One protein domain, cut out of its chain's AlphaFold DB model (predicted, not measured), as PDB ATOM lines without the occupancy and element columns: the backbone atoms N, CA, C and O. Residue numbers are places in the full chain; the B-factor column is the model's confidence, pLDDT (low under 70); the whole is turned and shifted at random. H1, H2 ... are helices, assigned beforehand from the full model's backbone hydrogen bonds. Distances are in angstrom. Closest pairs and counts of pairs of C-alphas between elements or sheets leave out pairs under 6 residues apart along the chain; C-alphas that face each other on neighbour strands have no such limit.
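AT A GLANCE: This is residues 30 to 98 of the 98 residues of an uncharacterized protein of Ruaniaceae bacterium KH17 (UniProt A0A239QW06). Two long helices, H2 and H3, meet at one corner and open from it as a narrow V, and the short helix H1 extends the arm of H2 beyond its first residue. The two arms touch only near the corner, and much of both sticks out free, residues 30 to 59 on one arm and residues 82 to 98 on the other. The printed part has 69 residues with three named helices, in the order H1, H2, H3, and no named strand; its class is all helix. The whole is extended and flat, with a radius of gyration of the C-alphas of 17.9 A and spans of 59 by 31 by 12 A.

HOW THE PARTS SIT: H1, residues 30 to 35, and H2, residues 38 to 68, meet only through their link, which is tight, with 2 residues. A tight link of 3 residues joins H2 to H3, residues 72 to 97. H2 and H3 form a helical hairpin: they touch, the closest C-alphas being those of Ala 67 and Ala 74, 4.8 A apart. H2 touches H3 with residues 63 to 67 alone, and H3 touches H2 with residues 73 to 78 alone. Their lines stand at a shallow tilt of 34.7 degrees, only just short of steep, and they run opposite ways. H1 and H3 are apart. In H1, H2 and H3 every O i to N i+4 pair is within hydrogen-bond range.

IN THESE COORDINATES: H1 begins at C-alpha 30, at (-44.672, 1.091, -30.524), and is 8.8 A long from first to last C-alpha. H2 measures 43.8 A and ends at C-alpha 68, at (-3.386, 39.465, -28.345). H3 measures 38.2 A and ends at C-alpha 97, at (-28.360, 22.417, -4.477).

THE WHOLE: The two C-alphas farthest apart are those of Asn 30 and Gly 70, 58.9 A. The printed part has no cut, and it ends at residue 98, the chain's last residue. The mean pLDDT of the printed part is 86.9; residues 34 to 38 and residue 98 are under 70.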
ATOM      1  N   ASN A  30     -45.877   1.407 -31.294       75.31
ATOM      2  CA  ASN A  30     -44.672   1.091 -30.524       75.31
ATOM      3  C   ASN A  30     -43.408   1.686 -31.164       75.31
ATOM      4  O   ASN A  30     -42.540   2.215 -30.464       75.31
ATOM      5  N   GLU A  31     -43.312   1.650 -32.493       71.88
ATOM      6  CA  GLU A  31     -42.209   2.266 -33.230       71.88
ATOM      7  C   GLU A  31     -42.215   3.797 -33.092       71.88
ATOM      8  O   GLU A  31     -41.182   4.403 -32.794       71.88
ATOM      9  N   LEU A  32     -43.379   4.435 -33.247       77.25
ATOM     10  CA  LEU A  32     -43.536   5.878 -33.054       77.25
ATOM     11  C   LEU A  32     -43.205   6.284 -31.620       77.25
ATOM     12  O   LEU A  32     -42.490   7.265 -31.421       77.25
ATOM     13  N   GLN A  33     -43.649   5.511 -30.628       70.88
ATOM     14  CA  GLN A  33     -43.278   5.720 -29.235       70.88
ATOM     15  C   GLN A  33     -41.764   5.644 -29.053       70.88
ATOM     16  O   GLN A  33     -41.211   6.510 -28.387       70.88
ATOM     17  N   TYR A  34     -41.080   4.676 -29.672       66.38
ATOM     18  CA  TYR A  34     -39.621   4.564 -29.624       66.38
ATOM     19  C   TYR A  34     -38.913   5.765 -30.269       66.38
ATOM     20  O   TYR A  34     -37.971   6.308 -29.692       66.38
ATOM     21  N   ARG A  35     -39.386   6.231 -31.431       62.66
ATOM     22  CA  ARG A  35     -38.836   7.412 -32.123       62.66
ATOM     23  C   ARG A  35     -39.087   8.712 -31.350       62.66
ATOM     24  O   ARG A  35     -38.222   9.582 -31.326       62.66
ATOM     25  N   LEU A  36     -40.230   8.815 -30.674       66.44
ATOM     26  CA  LEU A  36     -40.592   9.937 -29.804       66.44
ATOM     27  C   LEU A  36     -39.983   9.834 -28.400       66.44
ATOM     28  O   LEU A  36     -40.158  10.765 -27.607       66.44
ATOM     29  N   LYS A  37     -39.248   8.756 -28.073       68.38
ATOM     30  CA  LYS A  37     -38.615   8.625 -26.757       68.38
ATOM     31  C   LYS A  37     -37.709   9.833 -26.499       68.38
ATOM     32  O   LYS A  37     -36.852  10.150 -27.330       68.38
ATOM     33  N   PRO A  38     -37.828  10.472 -25.321       65.44
ATOM     34  CA  PRO A  38     -37.004  11.617 -24.938       65.44
ATOM     35  C   PRO A  38     -35.497  11.367 -25.081       65.44
ATOM     36  O   PRO A  38     -34.745  12.287 -25.385       65.44
ATOM     37  N   SER A  39     -35.046  10.118 -24.928       70.50
ATOM     38  CA  SER A  39     -33.644   9.723 -25.106       70.50
ATOM     39  C   SER A  39     -33.103  10.011 -26.509       70.50
ATOM     40  O   SER A  39     -31.956  10.430 -26.642       70.50
ATOM     41  N   THR A  40     -33.921   9.846 -27.551       72.56
ATOM     42  CA  THR A  40     -33.528  10.144 -28.937       72.56
ATOM     43  C   THR A  40     -33.346  11.648 -29.127       72.56
ATOM     44  O   THR A  40     -32.363  12.086 -29.720       72.56
ATOM     45  N   GLN A  41     -34.232  12.457 -28.538       74.12
ATOM     46  CA  GLN A  41     -34.125  13.917 -28.569       74.12
ATOM     47  C   GLN A  41     -32.906  14.419 -27.785       74.12
ATOM     48  O   GLN A  41     -32.207  15.318 -28.245       74.12
ATOM     49  N   VAL A  42     -32.603  13.802 -26.637       82.12
ATOM     50  CA  VAL A  42     -31.402  14.105 -25.847       82.12
ATOM     51  C   VAL A  42     -30.132  13.801 -26.637       82.12
ATOM     52  O   VAL A  42     -29.203  14.602 -26.600       82.12
ATOM     53  N   ASN A  43     -30.078  12.686 -27.365       79.81
ATOM     54  CA  ASN A  43     -28.909  12.349 -28.181       79.81
ATOM     55  C   ASN A  43     -28.719  13.349 -29.328       79.81
ATOM     56  O   ASN A  43     -27.636  13.904 -29.467       79.81
ATOM     57  N   ILE A  44     -29.792  13.693 -30.047       81.81
ATOM     58  CA  ILE A  44     -29.746  14.725 -31.096       81.81
ATOM     59  C   ILE A  44     -29.293  16.078 -30.522       81.81
ATOM     60  O   ILE A  44     -28.484  16.777 -31.131       81.81
ATOM     61  N   ALA A  45     -29.795  16.459 -29.345       85.12
ATOM     62  CA  ALA A  45     -29.388  17.692 -28.678       85.12
ATOM     63  C   ALA A  45     -27.908  17.662 -28.261       85.12
ATOM     64  O   ALA A  45     -27.212  18.663 -28.427       85.12
ATOM     65  N   LYS A  46     -27.410  16.523 -27.764       87.44
ATOM     66  CA  LYS A  46     -25.992  16.333 -27.425       87.44
ATOM     67  C   LYS A  46     -25.096  16.448 -28.651       87.44
ATOM     68  O   LYS A  46     -24.086  17.141 -28.582       87.44
ATOM     69  N   ASP A  47     -25.472  15.823 -29.761       90.81
ATOM     70  CA  ASP A  47     -24.680  15.863 -30.991       90.81
ATOM     71  C   ASP A  47     -24.606  17.286 -31.553       90.81
ATOM     72  O   ASP A  47     -23.525  17.766 -31.896       90.81
ATOM     73  N   LYS A  48     -25.728  18.018 -31.539       90.56
ATOM     74  CA  LYS A  48     -25.758  19.444 -31.900       90.56
ATOM     75  C   LYS A  48     -24.904  20.299 -30.968       90.56
ATOM     76  O   LYS A  48     -24.163  21.155 -31.440       90.56
ATOM     77  N   ALA A  49     -24.980  20.062 -29.658       90.81
ATOM     78  CA  ALA A  49     -24.159  20.775 -28.686       90.81
ATOM     79  C   ALA A  49     -22.663  20.509 -28.907       90.81
ATOM     80  O   ALA A  49     -21.858  21.432 -28.813       90.81
ATOM     81  N   LYS A  50     -22.289  19.271 -29.249       91.81
ATOM     82  CA  LYS A  50     -20.905  18.901 -29.562       91.81
ATOM     83  C   LYS A  50     -20.404  19.586 -30.834       91.81
ATOM     84  O   LYS A  50     -19.292  20.101 -30.825       91.81
ATOM     85  N   ALA A  51     -21.213  19.610 -31.894       92.62
ATOM     86  CA  ALA A  51     -20.870  20.308 -33.132       92.62
ATOM     87  C   ALA A  51     -20.656  21.808 -32.875       92.62
ATOM     88  O   ALA A  51     -19.593  22.338 -33.177       92.62
ATOM     89  N   PHE A  52     -21.603  22.453 -32.190       90.81
ATOM     90  CA  PHE A  52     -21.492  23.866 -31.831       90.81
ATOM     91  C   PHE A  52     -20.261  24.161 -30.963       90.81
ATOM     92  O   PHE A  52     -19.588  25.166 -31.164       90.81
ATOM     93  N   ALA A  53     -19.936  23.286 -30.006       90.81
ATOM     94  CA  ALA A  53     -18.745  23.446 -29.175       90.81
ATOM     95  C   ALA A  53     -17.444  23.366 -29.990       90.81
ATOM     96  O   ALA A  53     -16.491  24.073 -29.671       90.81
ATOM     97  N   SER A  54     -17.405  22.532 -31.034       91.56
ATOM     98  CA  SER A  54     -16.263  22.454 -31.949       91.56
ATOM     99  C   SER A  54     -16.090  23.759 -32.726       91.56
ATOM    100  O   SER A  54     -15.009  24.340 -32.704       91.56
ATOM    101  N   ASP A  55     -17.167  24.271 -33.323       91.25
ATOM    102  CA  ASP A  55     -17.136  25.523 -34.094       91.25
ATOM    103  C   ASP A  55     -16.774  26.727 -33.207       91.25
ATOM    104  O   ASP A  55     -16.001  27.614 -33.587       91.25
ATOM    105  N   ALA A  56     -17.294  26.740 -31.976       88.81
ATOM    106  CA  ALA A  56     -16.957  27.750 -30.983       88.81
ATOM    107  C   ALA A  56     -15.477  27.682 -30.573       88.81
ATOM    108  O   ALA A  56     -14.876  28.727 -30.334       88.81
ATOM    109  N   ALA A  57     -14.872  26.491 -30.511       90.12
ATOM    110  CA  ALA A  57     -13.454  26.341 -30.190       90.12
ATOM    111  C   ALA A  57     -12.550  26.918 -31.289       90.12
ATOM    112  O   ALA A  57     -11.542  27.555 -30.978       90.12
ATOM    113  N   ASP A  58     -12.912  26.743 -32.558       90.88
ATOM    114  CA  ASP A  58     -12.156  27.331 -33.667       90.88
ATOM    115  C   ASP A  58     -12.326  28.852 -33.724       90.88
ATOM    116  O   ASP A  58     -11.345  29.581 -33.877       90.88
ATOM    117  N   THR A  59     -13.538  29.344 -33.463       88.81
ATOM    118  CA  THR A  59     -13.805  30.786 -33.331       88.81
ATOM    119  C   THR A  59     -13.041  31.397 -32.153       88.81
ATOM    120  O   THR A  59     -12.487  32.488 -32.268       88.81
ATOM    121  N   ALA A  60     -12.957  30.689 -31.023       90.38
ATOM    122  CA  ALA A  60     -12.233  31.158 -29.848       90.38
ATOM    123  C   ALA A  60     -10.743  31.360 -30.136       90.38
ATOM    124  O   ALA A  60     -10.190  32.361 -29.696       90.38
ATOM    125  N   LYS A  61     -10.104  30.468 -30.909       92.50
ATOM    126  CA  LYS A  61      -8.696  30.637 -31.309       92.50
ATOM    127  C   LYS A  61      -8.488  31.948 -32.064       92.50
ATOM    128  O   LYS A  61      -7.607  32.719 -31.700       92.50
ATOM    129  N   MET A  62      -9.332  32.222 -33.057       91.75
ATOM    130  CA  MET A  62      -9.264  33.451 -33.853       91.75
ATOM    131  C   MET A  62      -9.413  34.695 -32.971       91.75
ATOM    132  O   MET A  62      -8.534  35.550 -32.961       91.75
ATOM    133  N   VAL A  63     -10.453  34.732 -32.134       92.12
ATOM    134  CA  VAL A  63     -10.700  35.851 -31.212       92.12
ATOM    135  C   VAL A  63      -9.555  36.018 -30.204       92.12
ATOM    136  O   VAL A  63      -9.214  37.137 -29.832       92.12
ATOM    137  N   THR A  64      -8.928  34.930 -29.746       93.25
ATOM    138  CA  THR A  64      -7.776  35.043 -28.840       93.25
ATOM    139  C   THR A  64      -6.543  35.627 -29.512       93.25
ATOM    140  O   THR A  64      -5.829  36.378 -28.854       93.25
ATOM    141  N   GLU A  65      -6.281  35.311 -30.780       93.75
ATOM    142  CA  GLU A  65      -5.161  35.916 -31.506       93.75
ATOM    143  C   GLU A  65      -5.433  37.401 -31.785       93.75
ATOM    144  O   GLU A  65      -4.609  38.237 -31.426       93.75
ATOM    145  N   GLU A  66      -6.631  37.760 -32.256       90.50
ATOM    146  CA  GLU A  66      -7.032  39.164 -32.471       90.50
ATOM    147  C   GLU A  66      -6.941  40.001 -31.181       90.50
ATOM    148  O   GLU A  66      -6.494  41.149 -31.183       90.50
ATOM    149  N   ALA A  67      -7.307  39.418 -30.035       92.75
ATOM    150  CA  ALA A  67      -7.185  40.094 -28.748       92.75
ATOM    151  C   ALA A  67      -5.723  40.283 -28.311       92.75
ATOM    152  O   ALA A  67      -5.400  41.312 -27.716       92.75
ATOM    153  N   LYS A  68      -4.833  39.321 -28.599       93.31
ATOM    154  CA  LYS A  68      -3.386  39.465 -28.345       93.31
ATOM    155  C   LYS A  68      -2.767  40.546 -29.226       93.31
ATOM    156  O   LYS A  68      -1.869  41.247 -28.771       93.31
ATOM    157  N   GLU A  69      -3.263  40.692 -30.451       94.56
ATOM    158  CA  GLU A  69      -2.886  41.764 -31.380       94.56
ATOM    159  C   GLU A  69      -3.434  43.140 -30.958       94.56
ATOM    160  O   GLU A  69      -3.041  44.167 -31.510       94.56
ATOM    161  N   GLY A  70      -4.285  43.180 -29.929       91.94
ATOM    162  CA  GLY A  70      -4.790  44.406 -29.325       91.94
ATOM    163  C   GLY A  70      -6.111  44.897 -29.912       91.94
ATOM    164  O   GLY A  70      -6.466  46.049 -29.660       91.94
ATOM    165  N   ASP A  71      -6.854  44.065 -30.656       94.50
ATOM    166  CA  ASP A  71      -8.184  44.449 -31.139       94.50
ATOM    167  C   ASP A  71      -9.152  44.643 -29.950       94.50
ATOM    168  O   ASP A  71      -9.494  43.681 -29.245       94.50
ATOM    169  N   PRO A  72      -9.660  45.873 -29.716       92.62
ATOM    170  CA  PRO A  72     -10.596  46.145 -28.630       92.62
ATOM    171  C   PRO A  72     -11.905  45.352 -28.745       92.62
ATOM    172  O   PRO A  72     -12.538  45.070 -27.722       92.62
ATOM    173  N   ARG A  73     -12.330  44.971 -29.958       93.06
ATOM    174  CA  ARG A  73     -13.541  44.161 -30.162       93.06
ATOM    175  C   ARG A  73     -13.328  42.734 -29.680       93.06
ATOM    176  O   ARG A  73     -14.154  42.233 -28.917       93.06
ATOM    177  N   ALA A  74     -12.217  42.113 -30.061       92.25
ATOM    178  CA  ALA A  74     -11.857  40.770 -29.621       92.25
ATOM    179  C   ALA A  74     -11.690  40.694 -28.093       92.25
ATOM    180  O   ALA A  74     -12.227  39.791 -27.448       92.25
ATOM    181  N   ILE A  75     -11.058  41.705 -27.486       93.19
ATOM    182  CA  ILE A  75     -10.957  41.835 -26.022       93.19
ATOM    183  C   ILE A  75     -12.351  41.909 -25.377       93.19
ATOM    184  O   ILE A  75     -12.620  41.213 -24.393       93.19
ATOM    185  N   GLY A  76     -13.260  42.710 -25.943       94.25
ATOM    186  CA  GLY A  76     -14.645  42.810 -25.476       94.25
ATOM    187  C   GLY A  76     -15.404  41.480 -25.554       94.25
ATOM    188  O   GLY A  76     -16.114  41.120 -24.612       94.25
ATOM    189  N   ILE A  77     -15.214  40.716 -26.635       92.25
ATOM    190  CA  ILE A  77     -15.813  39.384 -26.810       92.25
ATOM    191  C   ILE A  77     -15.288  38.407 -25.752       92.25
ATOM    192  O   ILE A  77     -16.090  37.715 -25.124       92.25
ATOM    193  N   LEU A  78     -13.974  38.372 -25.497       91.00
ATOM    194  CA  LEU A  78     -13.392  37.504 -24.464       91.00
ATOM    195  C   LEU A  78     -13.909  37.849 -23.064       91.00
ATOM    196  O   LEU A  78     -14.273  36.950 -22.302       91.00
ATOM    197  N   ALA A  79     -13.988  39.141 -22.738       91.12
ATOM    198  CA  ALA A  79     -14.525  39.598 -21.460       91.12
ATOM    199  C   ALA A  79     -15.998  39.182 -21.289       91.12
ATOM    200  O   ALA A  79     -16.372  38.624 -20.255       91.12
ATOM    201  N   GLY A  80     -16.825  39.382 -22.321       92.19
ATOM    202  CA  GLY A  80     -18.226  38.957 -22.319       92.19
ATOM    203  C   GLY A  80     -18.387  37.438 -22.191       92.19
ATOM    204  O   GLY A  80     -19.199  36.966 -21.393       92.19
ATOM    205  N   ALA A  81     -17.574  36.665 -22.915       90.62
ATOM    206  CA  ALA A  81     -17.576  35.207 -22.845       90.62
ATOM    207  C   ALA A  81     -17.219  34.701 -21.436       90.62
ATOM    208  O   ALA A  81     -17.912  33.831 -20.906       90.62
ATOM    209  N   ALA A  82     -16.201  35.280 -20.792       90.75
ATOM    210  CA  ALA A  82     -15.808  34.917 -19.430       90.75
ATOM    211  C   ALA A  82     -16.947  35.137 -18.416       90.75
ATOM    212  O   ALA A  82     -17.238  34.253 -17.605       90.75
ATOM    213  N   VAL A  83     -17.645  36.277 -18.500       95.81
ATOM    214  CA  VAL A  83     -18.815  36.573 -17.652       95.81
ATOM    215  C   VAL A  83     -19.960  35.593 -17.921       95.81
ATOM    216  O   VAL A  83     -20.583  35.088 -16.978       95.81
ATOM    217  N   GLY A  84     -20.222  35.281 -19.191       93.06
ATOM    218  CA  GLY A  84     -21.249  34.319 -19.592       93.06
ATOM    219  C   GLY A  84     -21.000  32.923 -19.017       93.06
ATOM    220  O   GLY A  84     -21.894  32.340 -18.397       93.06
ATOM    221  N   VAL A  85     -19.772  32.409 -19.141       92.56
ATOM    222  CA  VAL A  85     -19.393  31.096 -18.594       92.56
ATOM    223  C   VAL A  85     -19.490  31.081 -17.067       92.56
ATOM    224  O   VAL A  85     -20.083  30.157 -16.508       92.56
ATOM    225  N   ALA A  86     -18.982  32.109 -16.382       93.31
ATOM    226  CA  ALA A  86     -19.068  32.202 -14.923       93.31
ATOM    227  C   ALA A  86     -20.526  32.183 -14.427       93.31
ATOM    228  O   ALA A  86     -20.859  31.464 -13.481       93.31
ATOM    229  N   SER A  87     -21.414  32.906 -15.116       94.19
ATOM    230  CA  SER A  87     -22.848  32.952 -14.804       94.19
ATOM    231  C   SER A  87     -23.524  31.589 -14.990       94.19
ATOM    232  O   SER A  87     -24.308  31.165 -14.139       94.19
ATOM    233  N   LEU A  88     -23.190  30.864 -16.066       94.00
ATOM    234  CA  LEU A  88     -23.711  29.517 -16.323       94.00
ATOM    235  C   LEU A  88     -23.245  28.500 -15.275       94.00
ATOM    236  O   LEU A  88     -24.054  27.704 -14.794       94.00
ATOM    237  N   ILE A  89     -21.964  28.538 -14.893       93.94
ATOM    238  CA  ILE A  89     -21.415  27.662 -13.848       93.94
ATOM    239  C   ILE A  89     -22.133  27.920 -12.523       93.94
ATOM    240  O   ILE A  89     -22.604  26.976 -11.884       93.94
ATOM    241  N   LEU A  90     -22.269  29.191 -12.133       94.69
ATOM    242  CA  LEU A  90     -22.957  29.567 -10.903       94.69
ATOM    243  C   LEU A  90     -24.410  29.076 -10.907       94.69
ATOM    244  O   LEU A  90     -24.853  28.451  -9.943       94.69
ATOM    245  N   PHE A  91     -25.133  29.287 -12.008       95.94
ATOM    246  CA  PHE A  91     -26.502  28.803 -12.164       95.94
ATOM    247  C   PHE A  91     -26.597  27.273 -12.051       95.94
ATOM    248  O   PHE A  91     -27.473  26.757 -11.353       95.94
ATOM    249  N   GLY A  92     -25.681  26.536 -12.682       93.44
ATOM    250  CA  GLY A  92     -25.622  25.075 -12.598       93.44
ATOM    251  C   GLY A  92     -25.381  24.570 -11.172       93.44
ATOM    252  O   GLY A  92     -26.070  23.657 -10.711       93.44
ATOM    253  N   VAL A  93     -24.455  25.198 -10.440       93.38
ATOM    254  CA  VAL A  93     -24.178  24.877  -9.029       93.38
ATOM    255  C   VAL A  93     -25.398  25.160  -8.148       93.38
ATOM    256  O   VAL A  93     -25.740  24.336  -7.300       93.38
ATOM    257  N   LEU A  94     -26.089  26.283  -8.365       94.69
ATOM    258  CA  LEU A  94     -27.318  26.626  -7.643       94.69
ATOM    259  C   LEU A  94     -28.454  25.639  -7.935       94.69
ATOM    260  O   LEU A  94     -29.168  25.244  -7.016       94.69
ATOM    261  N   ARG A  95     -28.598  25.195  -9.191       93.12
ATOM    262  CA  ARG A  95     -29.607  24.200  -9.583       93.12
ATOM    263  C   ARG A  95     -29.347  22.826  -8.964       93.12
ATOM    264  O   ARG A  95     -30.300  22.114  -8.704       93.12
ATOM    265  N   LYS A  96     -28.085  22.461  -8.718       85.56
ATOM    266  CA  LYS A  96     -27.711  21.179  -8.093       85.56
ATOM    267  C   LYS A  96     -27.972  21.140  -6.578       85.56
ATOM    268  O   LYS A  96     -28.009  20.057  -6.005       85.56
ATOM    269  N   LYS A  97     -28.091  22.301  -5.923       73.19
ATOM    270  CA  LYS A  97     -28.360  22.417  -4.477       73.19
ATOM    271  C   LYS A  97     -29.855  22.442  -4.117       73.19
ATOM    272  O   LYS A  97     -30.164  22.336  -2.935       73.19
ATOM    273  N   LYS A  98     -30.743  22.630  -5.096       53.47
ATOM    274  CA  LYS A  98     -32.200  22.495  -4.952       53.47
ATOM    275  C   LYS A  98     -32.630  21.101  -5.383       53.47
ATOM    276  O   LYS A  98     -33.601  20.604  -4.782       53.47
TER     277      LYS A  98